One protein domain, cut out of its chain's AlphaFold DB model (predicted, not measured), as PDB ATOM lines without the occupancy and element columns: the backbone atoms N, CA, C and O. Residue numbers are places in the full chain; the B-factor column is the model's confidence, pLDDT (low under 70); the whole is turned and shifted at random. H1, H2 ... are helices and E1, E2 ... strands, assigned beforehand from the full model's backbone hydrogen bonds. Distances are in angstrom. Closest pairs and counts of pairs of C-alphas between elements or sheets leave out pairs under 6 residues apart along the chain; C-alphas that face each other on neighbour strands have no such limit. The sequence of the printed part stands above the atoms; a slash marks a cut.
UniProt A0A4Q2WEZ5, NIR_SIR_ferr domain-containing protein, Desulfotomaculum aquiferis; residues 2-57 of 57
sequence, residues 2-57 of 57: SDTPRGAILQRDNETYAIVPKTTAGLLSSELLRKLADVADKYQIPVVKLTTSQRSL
ATOM      1  N   SER A   2     -15.508 -14.402-134.573       52.47
ATOM      2  CA  SER A   2     -16.558 -14.344-133.549       52.47
ATOM      3  C   SER A   2     -17.739 -15.197-134.010       52.47
ATOM      4  O   SER A   2     -18.484 -14.783-134.899       52.47
ATOM      5  N   ASP A   3     -17.849 -16.397-133.448       64.25
ATOM      6  CA  ASP A   3     -18.853 -17.421-133.754       64.25
ATOM      7  C   ASP A   3     -20.211 -17.060-133.126       64.25
ATOM      8  O   ASP A   3     -20.775 -17.774-132.301       64.25
ATOM      9  N   THR A   4     -20.698 -15.855-133.421       62.31
ATOM     10  CA  THR A   4     -21.963 -15.368-132.878       62.31
ATOM     11  C   THR A   4     -23.103 -16.023-133.654       62.31
ATOM     12  O   THR A   4     -23.203 -15.808-134.869       62.31
ATOM     13  N   PRO A   5     -23.997 -16.781-132.991       68.19
ATOM     14  CA  PRO A   5     -25.145 -17.386-133.650       68.19
ATOM     15  C   PRO A   5     -25.974 -16.313-134.362       68.19
ATOM     16  O   PRO A   5     -26.219 -15.227-133.831       68.19
ATOM     17  N   ARG A   6     -26.395 -16.589-135.600       71.44
ATOM     18  CA  ARG A   6     -27.085 -15.605-136.445       71.44
ATOM     19  C   ARG A   6     -28.384 -15.147-135.758       71.44
ATOM     20  O   ARG A   6     -29.296 -15.943-135.573       71.44
ATOM     21  N   GLY A   7     -28.465 -13.862-135.402       70.75
ATOM     22  CA  GLY A   7     -29.618 -13.273-134.702       70.75
ATOM     23  C   GLY A   7     -29.536 -13.285-133.169       70.75
ATOM     24  O   GLY A   7     -30.480 -12.837-132.520       70.75
ATOM     25  N   ALA A   8     -28.423 -13.753-132.600       80.38
ATOM     26  CA  ALA A   8     -28.127 -13.656-131.178       80.38
ATOM     27  C   ALA A   8     -27.313 -12.389-130.869       80.38
ATOM     28  O   ALA A   8     -26.400 -12.017-131.608       80.38
ATOM     29  N   ILE A   9     -27.646 -11.727-129.763       83.75
ATOM     30  CA  ILE A   9     -26.984 -10.515-129.276       83.75
ATOM     31  C   ILE A   9     -26.253 -10.874-127.984       83.75
ATOM     32  O   ILE A   9     -26.897 -11.082-126.956       83.75
ATOM     33  N   LEU A  10     -24.920 -10.934-128.036       86.38
ATOM     34  CA  LEU A  10     -24.091 -11.129-126.845       86.38
ATOM     35  C   LEU A  10     -24.338  -9.985-125.853       86.38
ATOM     36  O   LEU A  10     -24.273  -8.808-126.222       86.38
ATOM     37  N   GLN A  11     -24.673 -10.335-124.617       84.00
ATOM     38  CA  GLN A  11     -24.901  -9.376-123.547       84.00
ATOM     39  C   GLN A  11     -23.572  -8.878-122.969       84.00
ATOM     40  O   GLN A  11     -22.495  -9.393-123.261       84.00
ATOM     41  N   ARG A  12     -23.636  -7.822-122.150       85.44
ATOM     42  CA  ARG A  12     -22.442  -7.189-121.557       85.44
ATOM     43  C   ARG A  12     -21.669  -8.104-120.606       85.44
ATOM     44  O   ARG A  12     -20.508  -7.825-120.333       85.44
ATOM     45  N   ASP A  13     -22.319  -9.146-120.100       84.19
ATOM     46  CA  ASP A  13     -21.688 -10.189-119.292       84.19
ATOM     47  C   ASP A  13     -20.748 -11.092-120.115       84.19
ATOM     48  O   ASP A  13     -19.953 -11.813-119.530       84.19
ATOM     49  N   ASN A  14     -20.775 -11.003-121.453       83.00
ATOM     50  CA  ASN A  14     -20.042 -11.855-122.400       83.00
ATOM     51  C   ASN A  14     -20.333 -13.359-122.269       83.00
ATOM     52  O   ASN A  14     -19.649 -14.167-122.897       83.00
ATOM     53  N   GLU A  15     -21.355 -13.733-121.503       83.44
ATOM     54  CA  GLU A  15     -21.725 -15.123-121.229       83.44
ATOM     55  C   GLU A  15     -23.128 -15.436-121.747       83.44
ATOM     56  O   GLU A  15     -23.387 -16.556-122.191       83.44
ATOM     57  N   THR A  16     -24.037 -14.455-121.745       82.44
ATOM     58  CA  THR A  16     -25.426 -14.664-122.155       82.44
ATOM     59  C   THR A  16     -25.723 -14.057-123.520       82.44
ATOM     60  O   THR A  16     -25.165 -13.041-123.940       82.44
ATOM     61  N   TYR A  17     -26.641 -14.694-124.244       83.12
ATOM     62  CA  TYR A  17     -27.116 -14.228-125.540       83.12
ATOM     63  C   TYR A  17     -28.599 -13.890-125.448       83.12
ATOM     64  O   TYR A  17     -29.401 -14.718-125.025       83.12
ATOM     65  N   ALA A  18     -28.974 -12.697-125.903       81.69
ATOM     66  CA  ALA A  18     -30.371 -12.353-126.130       81.69
ATOM     67  C   ALA A  18     -30.776 -12.757-127.547       81.69
ATOM     68  O   ALA A  18     -30.023 -12.559-128.506       81.69
ATOM     69  N   ILE A  19     -31.982 -13.295-127.684       81.75
ATOM     70  CA  ILE A  19     -32.567 -13.659-128.971       81.75
ATOM     71  C   ILE A  19     -33.790 -12.782-129.149       81.75
ATOM     72  O   ILE A  19     -34.639 -12.722-128.269       81.75
ATOM     73  N   VAL A  20     -33.896 -12.126-130.304       75.00
ATOM     74  CA  VAL A  20     -35.034 -11.253-130.600       75.00
ATOM     75  C   VAL A  20     -35.969 -11.929-131.599       75.00
ATOM     76  O   VAL A  20     -35.751 -11.802-132.810       75.00
ATOM     77  N   PRO A  21     -37.023 -12.640-131.150       73.75
ATOM     78  CA  PRO A  21     -38.055 -13.103-132.057       73.75
ATOM     79  C   PRO A  21     -38.726 -11.917-132.747       73.75
ATOM     80  O   PRO A  21     -39.101 -10.917-132.126       73.75
ATOM     81  N   LYS A  22     -38.916 -12.034-134.061       71.56
ATOM     82  CA  LYS A  22     -39.724 -11.078-134.812       71.56
ATOM     83  C   LYS A  22     -41.196 -11.367-134.532       71.56
ATOM     84  O   LYS A  22     -41.702 -12.408-134.939       71.56
ATOM     85  N   THR A  23     -41.881 -10.434-133.879       70.62
ATOM     86  CA  THR A  23     -43.342 -10.471-133.727       70.62
ATOM     87  C   THR A  23     -43.982  -9.505-134.727       70.62
ATOM     88  O   THR A  23     -43.400  -8.470-135.066       70.62
ATOM     89  N   THR A  24     -45.155  -9.846-135.260       73.00
ATOM     90  CA  THR A  24     -45.859  -8.999-136.233       73.00
ATOM     91  C   THR A  24     -46.660  -7.943-135.486       73.00
ATOM     92  O   THR A  24     -47.713  -8.254-134.942       73.00
ATOM     93  N   ALA A  25     -46.160  -6.705-135.438       70.06
ATOM     94  CA  ALA A  25     -46.834  -5.571-134.790       70.06
ATOM     95  C   ALA A  25     -47.300  -5.856-133.343       70.06
ATOM     96  O   ALA A  25     -48.349  -5.377-132.912       70.06
ATOM     97  N   GLY A  26     -46.551  -6.684-132.602       71.62
ATOM     98  CA  GLY A  26     -46.885  -7.071-131.229       71.62
ATOM     99  C   GLY A  26     -48.130  -7.947-131.093       71.62
ATOM    100  O   GLY A  26     -48.594  -8.163-129.977       71.62
ATOM    101  N   LEU A  27     -48.669  -8.458-132.201       78.94
ATOM    102  CA  LEU A  27     -49.772  -9.407-132.193       78.94
ATOM    103  C   LEU A  27     -49.225 -10.801-131.886       78.94
ATOM    104  O   LEU A  27     -48.434 -11.364-132.645       78.94
ATOM    105  N   LEU A  28     -49.666 -11.354-130.761       82.69
ATOM    106  CA  LEU A  28     -49.305 -12.687-130.297       82.69
ATOM    107  C   LEU A  28     -50.591 -13.482-130.077       82.69
ATOM    108  O   LEU A  28     -51.517 -13.008-129.421       82.69
ATOM    109  N   SER A  29     -50.657 -14.696-130.621       87.50
ATOM    110  CA  SER A  29     -51.728 -15.633-130.284       87.50
ATOM    111  C   SER A  29     -51.439 -16.306-128.940       87.50
ATOM    112  O   SER A  29     -50.289 -16.404-128.507       87.50
ATOM    113  N   SER A  30     -52.477 -16.836-128.291       90.00
ATOM    114  CA  SER A  30     -52.314 -17.625-127.060       90.00
ATOM    115  C   SER A  30     -51.433 -18.865-127.266       90.00
ATOM    116  O   SER A  30     -50.726 -19.283-126.355       90.00
ATOM    117  N   GLU A  31     -51.434 -19.437-128.472       90.50
ATOM    118  CA  GLU A  31     -50.539 -20.529-128.856       90.50
ATOM    119  C   GLU A  31     -49.071 -20.087-128.886       90.50
ATOM    120  O   GLU A  31     -48.208 -20.788-128.363       90.50
ATOM    121  N   LEU A  32     -48.783 -18.913-129.454       86.50
ATOM    122  CA  LEU A  32     -47.421 -18.396-129.527       86.50
ATOM    123  C   LEU A  32     -46.867 -18.076-128.134       86.50
ATOM    124  O   LEU A  32     -45.708 -18.371-127.858       86.50
ATOM    125  N   LEU A  33     -47.705 -17.541-127.242       88.38
ATOM    126  CA  LEU A  33     -47.332 -17.300-125.845       88.38
ATOM    127  C   LEU A  33     -46.984 -18.599-125.107       88.38
ATOM    128  O   LEU A  33     -45.987 -18.634-124.392       88.38
ATOM    129  N   ARG A  34     -47.751 -19.677-125.320       93.38
ATOM    130  CA  ARG A  34     -47.430 -20.998-124.752       93.38
ATOM    131  C   ARG A  34     -46.097 -21.533-125.269       93.38
ATOM    132  O   ARG A  34     -45.263 -21.923-124.468       93.38
ATOM    133  N   LYS A  35     -45.841 -21.434-126.577       90.19
ATOM    134  CA  LYS A  35     -44.548 -21.841-127.155       90.19
ATOM    135  C   LYS A  35     -43.370 -21.048-126.586       90.19
ATOM    136  O   LYS A  35     -42.299 -21.612-126.397       90.19
ATOM    137  N   LEU A  36     -43.545 -19.751-126.321       88.06
ATOM    138  CA  LEU A  36     -42.511 -18.939-125.672       88.06
ATOM    139  C   LEU A  36     -42.237 -19.412-124.239       88.06
ATOM    140  O   LEU A  36     -41.073 -19.493-123.858       88.06
ATOM    141  N   ALA A  37     -43.281 -19.761-123.481       90.88
ATOM    142  CA  ALA A  37     -43.133 -20.339-122.147       90.88
ATOM    143  C   ALA A  37     -42.394 -21.688-122.197       90.88
ATOM    144  O   ALA A  37     -41.397 -21.853-121.503       90.88
ATOM    145  N   ASP A  38     -42.786 -22.588-123.104       94.50
ATOM    146  CA  ASP A  38     -42.133 -23.894-123.268       94.50
ATOM    147  C   ASP A  38     -40.634 -23.753-123.587       94.50
ATOM    148  O   ASP A  38     -39.800 -24.520-123.106       94.50
ATOM    149  N   VAL A  39     -40.267 -22.762-124.409       91.12
ATOM    150  CA  VAL A  39     -38.865 -22.461-124.732       91.12
ATOM    151  C   VAL A  39     -38.133 -21.888-123.520       91.12
ATOM    152  O   VAL A  39     -37.003 -22.300-123.256       91.12
ATOM    153  N   ALA A  40     -38.755 -20.966-122.783       90.88
ATOM    154  CA  ALA A  40     -38.160 -20.395-121.580       90.88
ATOM    155  C   ALA A  40     -37.864 -21.481-120.537       90.88
ATOM    156  O   ALA A  40     -36.746 -21.535-120.025       90.88
ATOM    157  N   ASP A  41     -38.804 -22.400-120.318       93.50
ATOM    158  CA  ASP A  41     -38.638 -23.524-119.396       93.50
ATOM    159  C   ASP A  41     -37.563 -24.502-119.884       93.50
ATOM    160  O   ASP A  41     -36.668 -24.882-119.126       93.50
ATOM    161  N   LYS A  42     -37.590 -24.867-121.174       93.19
ATOM    162  CA  LYS A  42     -36.641 -25.819-121.773       93.19
ATOM    163  C   LYS A  42     -35.185 -25.376-121.641       93.19
ATOM    164  O   LYS A  42     -34.311 -26.218-121.447       93.19
ATOM    165  N   TYR A  43     -34.922 -24.082-121.796       89.62
ATOM    166  CA  TYR A  43     -33.570 -23.523-121.731       89.62
ATOM    167  C   TYR A  43     -33.271 -22.830-120.397       89.62
ATOM    168  O   TYR A  43     -32.223 -22.201-120.275       89.62
ATOM    169  N   GLN A  44     -34.170 -22.944-119.411       89.81
ATOM    170  CA  GLN A  44     -34.078 -22.283-118.106       89.81
ATOM    171  C   GLN A  44     -33.736 -20.790-118.221       89.81
ATOM    172  O   GLN A  44     -32.878 -20.267-117.507       89.81
ATOM    173  N   ILE A  45     -34.393 -20.103-119.158       87.50
ATOM    174  CA  ILE A  45     -34.161 -18.684-119.418       87.50
ATOM    175  C   ILE A  45     -34.626 -17.895-118.185       87.50
ATOM    176  O   ILE A  45     -35.808 -17.946-117.845       87.50
ATOM    177  N   PRO A  46     -33.742 -17.133-117.517       86.75
ATOM    178  CA  PRO A  46     -34.076 -16.494-116.246       86.75
ATOM    179  C   PRO A  46     -35.024 -15.300-116.407       86.75
ATOM    180  O   PRO A  46     -35.736 -14.940-115.472       86.75
ATOM    181  N   VAL A  47     -35.010 -14.651-117.576       85.94
ATOM    182  CA  VAL A  47     -35.772 -13.428-117.847       85.94
ATOM    183  C   VAL A  47     -36.227 -13.408-119.303       85.94
ATOM    184  O   VAL A  47     -35.413 -13.560-120.208       85.94
ATOM    185  N   VAL A  48     -37.514 -13.140-119.525       86.12
ATOM    186  CA  VAL A  48     -38.084 -12.822-120.845       86.12
ATOM    187  C   VAL A  48     -38.567 -11.376-120.814       86.12
ATOM    188  O   VAL A  48     -39.349 -11.009-119.932       86.12
ATOM    189  N   LYS A  49     -38.120 -10.533-121.754       82.44
ATOM    190  CA  LYS A  49     -38.460  -9.104-121.758       82.44
ATOM    191  C   LYS A  49     -39.308  -8.740-122.971       82.44
ATOM    192  O   LYS A  49     -38.912  -8.884-124.123       82.44
ATOM    193  N   LEU A  50     -40.464  -8.136-122.719       78.94
ATOM    194  CA  LEU A  50     -41.265  -7.503-123.763       78.94
ATOM    195  C   LEU A  50     -40.890  -6.023-123.860       78.94
ATOM    196  O   LEU A  50     -40.916  -5.304-122.863       78.94
ATOM    197  N   THR A  51     -40.519  -5.559-125.056       72.69
ATOM    198  CA  THR A  51     -40.225  -4.140-125.291       72.69
ATOM    199  C   THR A  51     -41.358  -3.441-126.026       72.69
ATOM    200  O   THR A  51     -42.053  -4.036-126.848       72.69
ATOM    201  N   THR A  52     -41.502  -2.139-125.780       62.12
ATOM    202  CA  THR A  52     -42.488  -1.259-126.428       62.12
ATOM    203  C   THR A  52     -42.322  -1.197-127.947       62.12
ATOM    204  O   THR A  52     -43.279  -0.920-128.659       62.12
ATOM    205  N   SER A  53     -41.130  -1.519-128.467       61.22
ATOM    206  CA  SER A  53     -40.870  -1.682-129.904       61.22
ATOM    207  C   SER A  53     -41.486  -2.954-130.501       61.22
ATOM    208  O   SER A  53     -41.255  -3.227-131.679       61.22
ATOM    209  N   GLN A  54     -42.208  -3.751-129.699       56.34
ATOM    210  CA  GLN A  54     -42.835  -5.022-130.082       56.34
ATOM    211  C   GLN A  54     -41.834  -6.032-130.666       56.34
ATOM    212  O   GLN A  54     -42.162  -6.912-131.462       56.34
ATOM    213  N   ARG A  55     -40.578  -5.912-130.245       53.66
ATOM    214  CA  ARG A  55     -39.529  -6.903-130.458       53.66
ATOM    215  C   ARG A  55     -39.348  -7.576-129.104       53.66
ATOM    216  O   ARG A  55     -38.934  -6.914-128.153       53.66
ATOM    217  N   SER A  56     -39.780  -8.824-128.970       48.03
ATOM    218  CA  SER A  56     -39.465  -9.614-127.774       48.03
ATOM    219  C   SER A  56     -37.948  -9.748-127.697       48.03
ATOM    220  O   SER A  56     -37.351 -10.050-128.725       48.03
ATOM    221  N   LEU A  57     -37.350  -9.447-126.545       54.06
ATOM    222  CA  LEU A  57     -35.923  -9.617-126.248       54.06
ATOM    223  C   LEU A  57     -35.733 -10.794-125.290       54.06
ATOM    224  O   LEU A  57     -36.620 -10.981-124.419       54.06
TER     225      LEU A  57
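AT A GLANCE: This is residues 2 to 57 of the 57 residues of the protein "NIR_SIR_ferr domain-containing protein" of Desulfotomaculum aquiferis (UniProt A0A4Q2WEZ5). Little of this model is regular structure: a small two-stranded hairpin, E1 and E2, and a single helix, H1, sit toward opposite ends of the long axis, with the closing stretch, residues 43 to 57, folding back between them. The 56 printed residues hold E1, E2 and H1 in that order, a mixed class with 19 residues in named elements. The whole is only just compact, close to loose, with a radius of gyration of the C-alphas of 12.2 A and spans of 35 by 24 by 18 A.

HOW THE PARTS SIT: E1, residues 8 to 10, and E2, residues 17 to 19, form an antiparallel hairpin at 148 degrees. N 9 and O 18 are within hydrogen-bond range at 2.8 A. H1, residues 30 to 42, is apart from E1; every O i to N i+4 pair in it is within hydrogen-bond range.

IN THESE COORDINATES: E1 begins at C-alpha 8 (-28.127, -13.656, -131.178). H1 measures 18.5 A and ends at C-alpha 42 (-36.641, -25.819, -121.773).

THE WHOLE: The C-alphas farthest apart, of Ser 2 and Ser 30, are 36.5 A apart. The printed part has no cut, and both links are short. Residues 2 to 5 and 52 to 57 have pLDDT under 70.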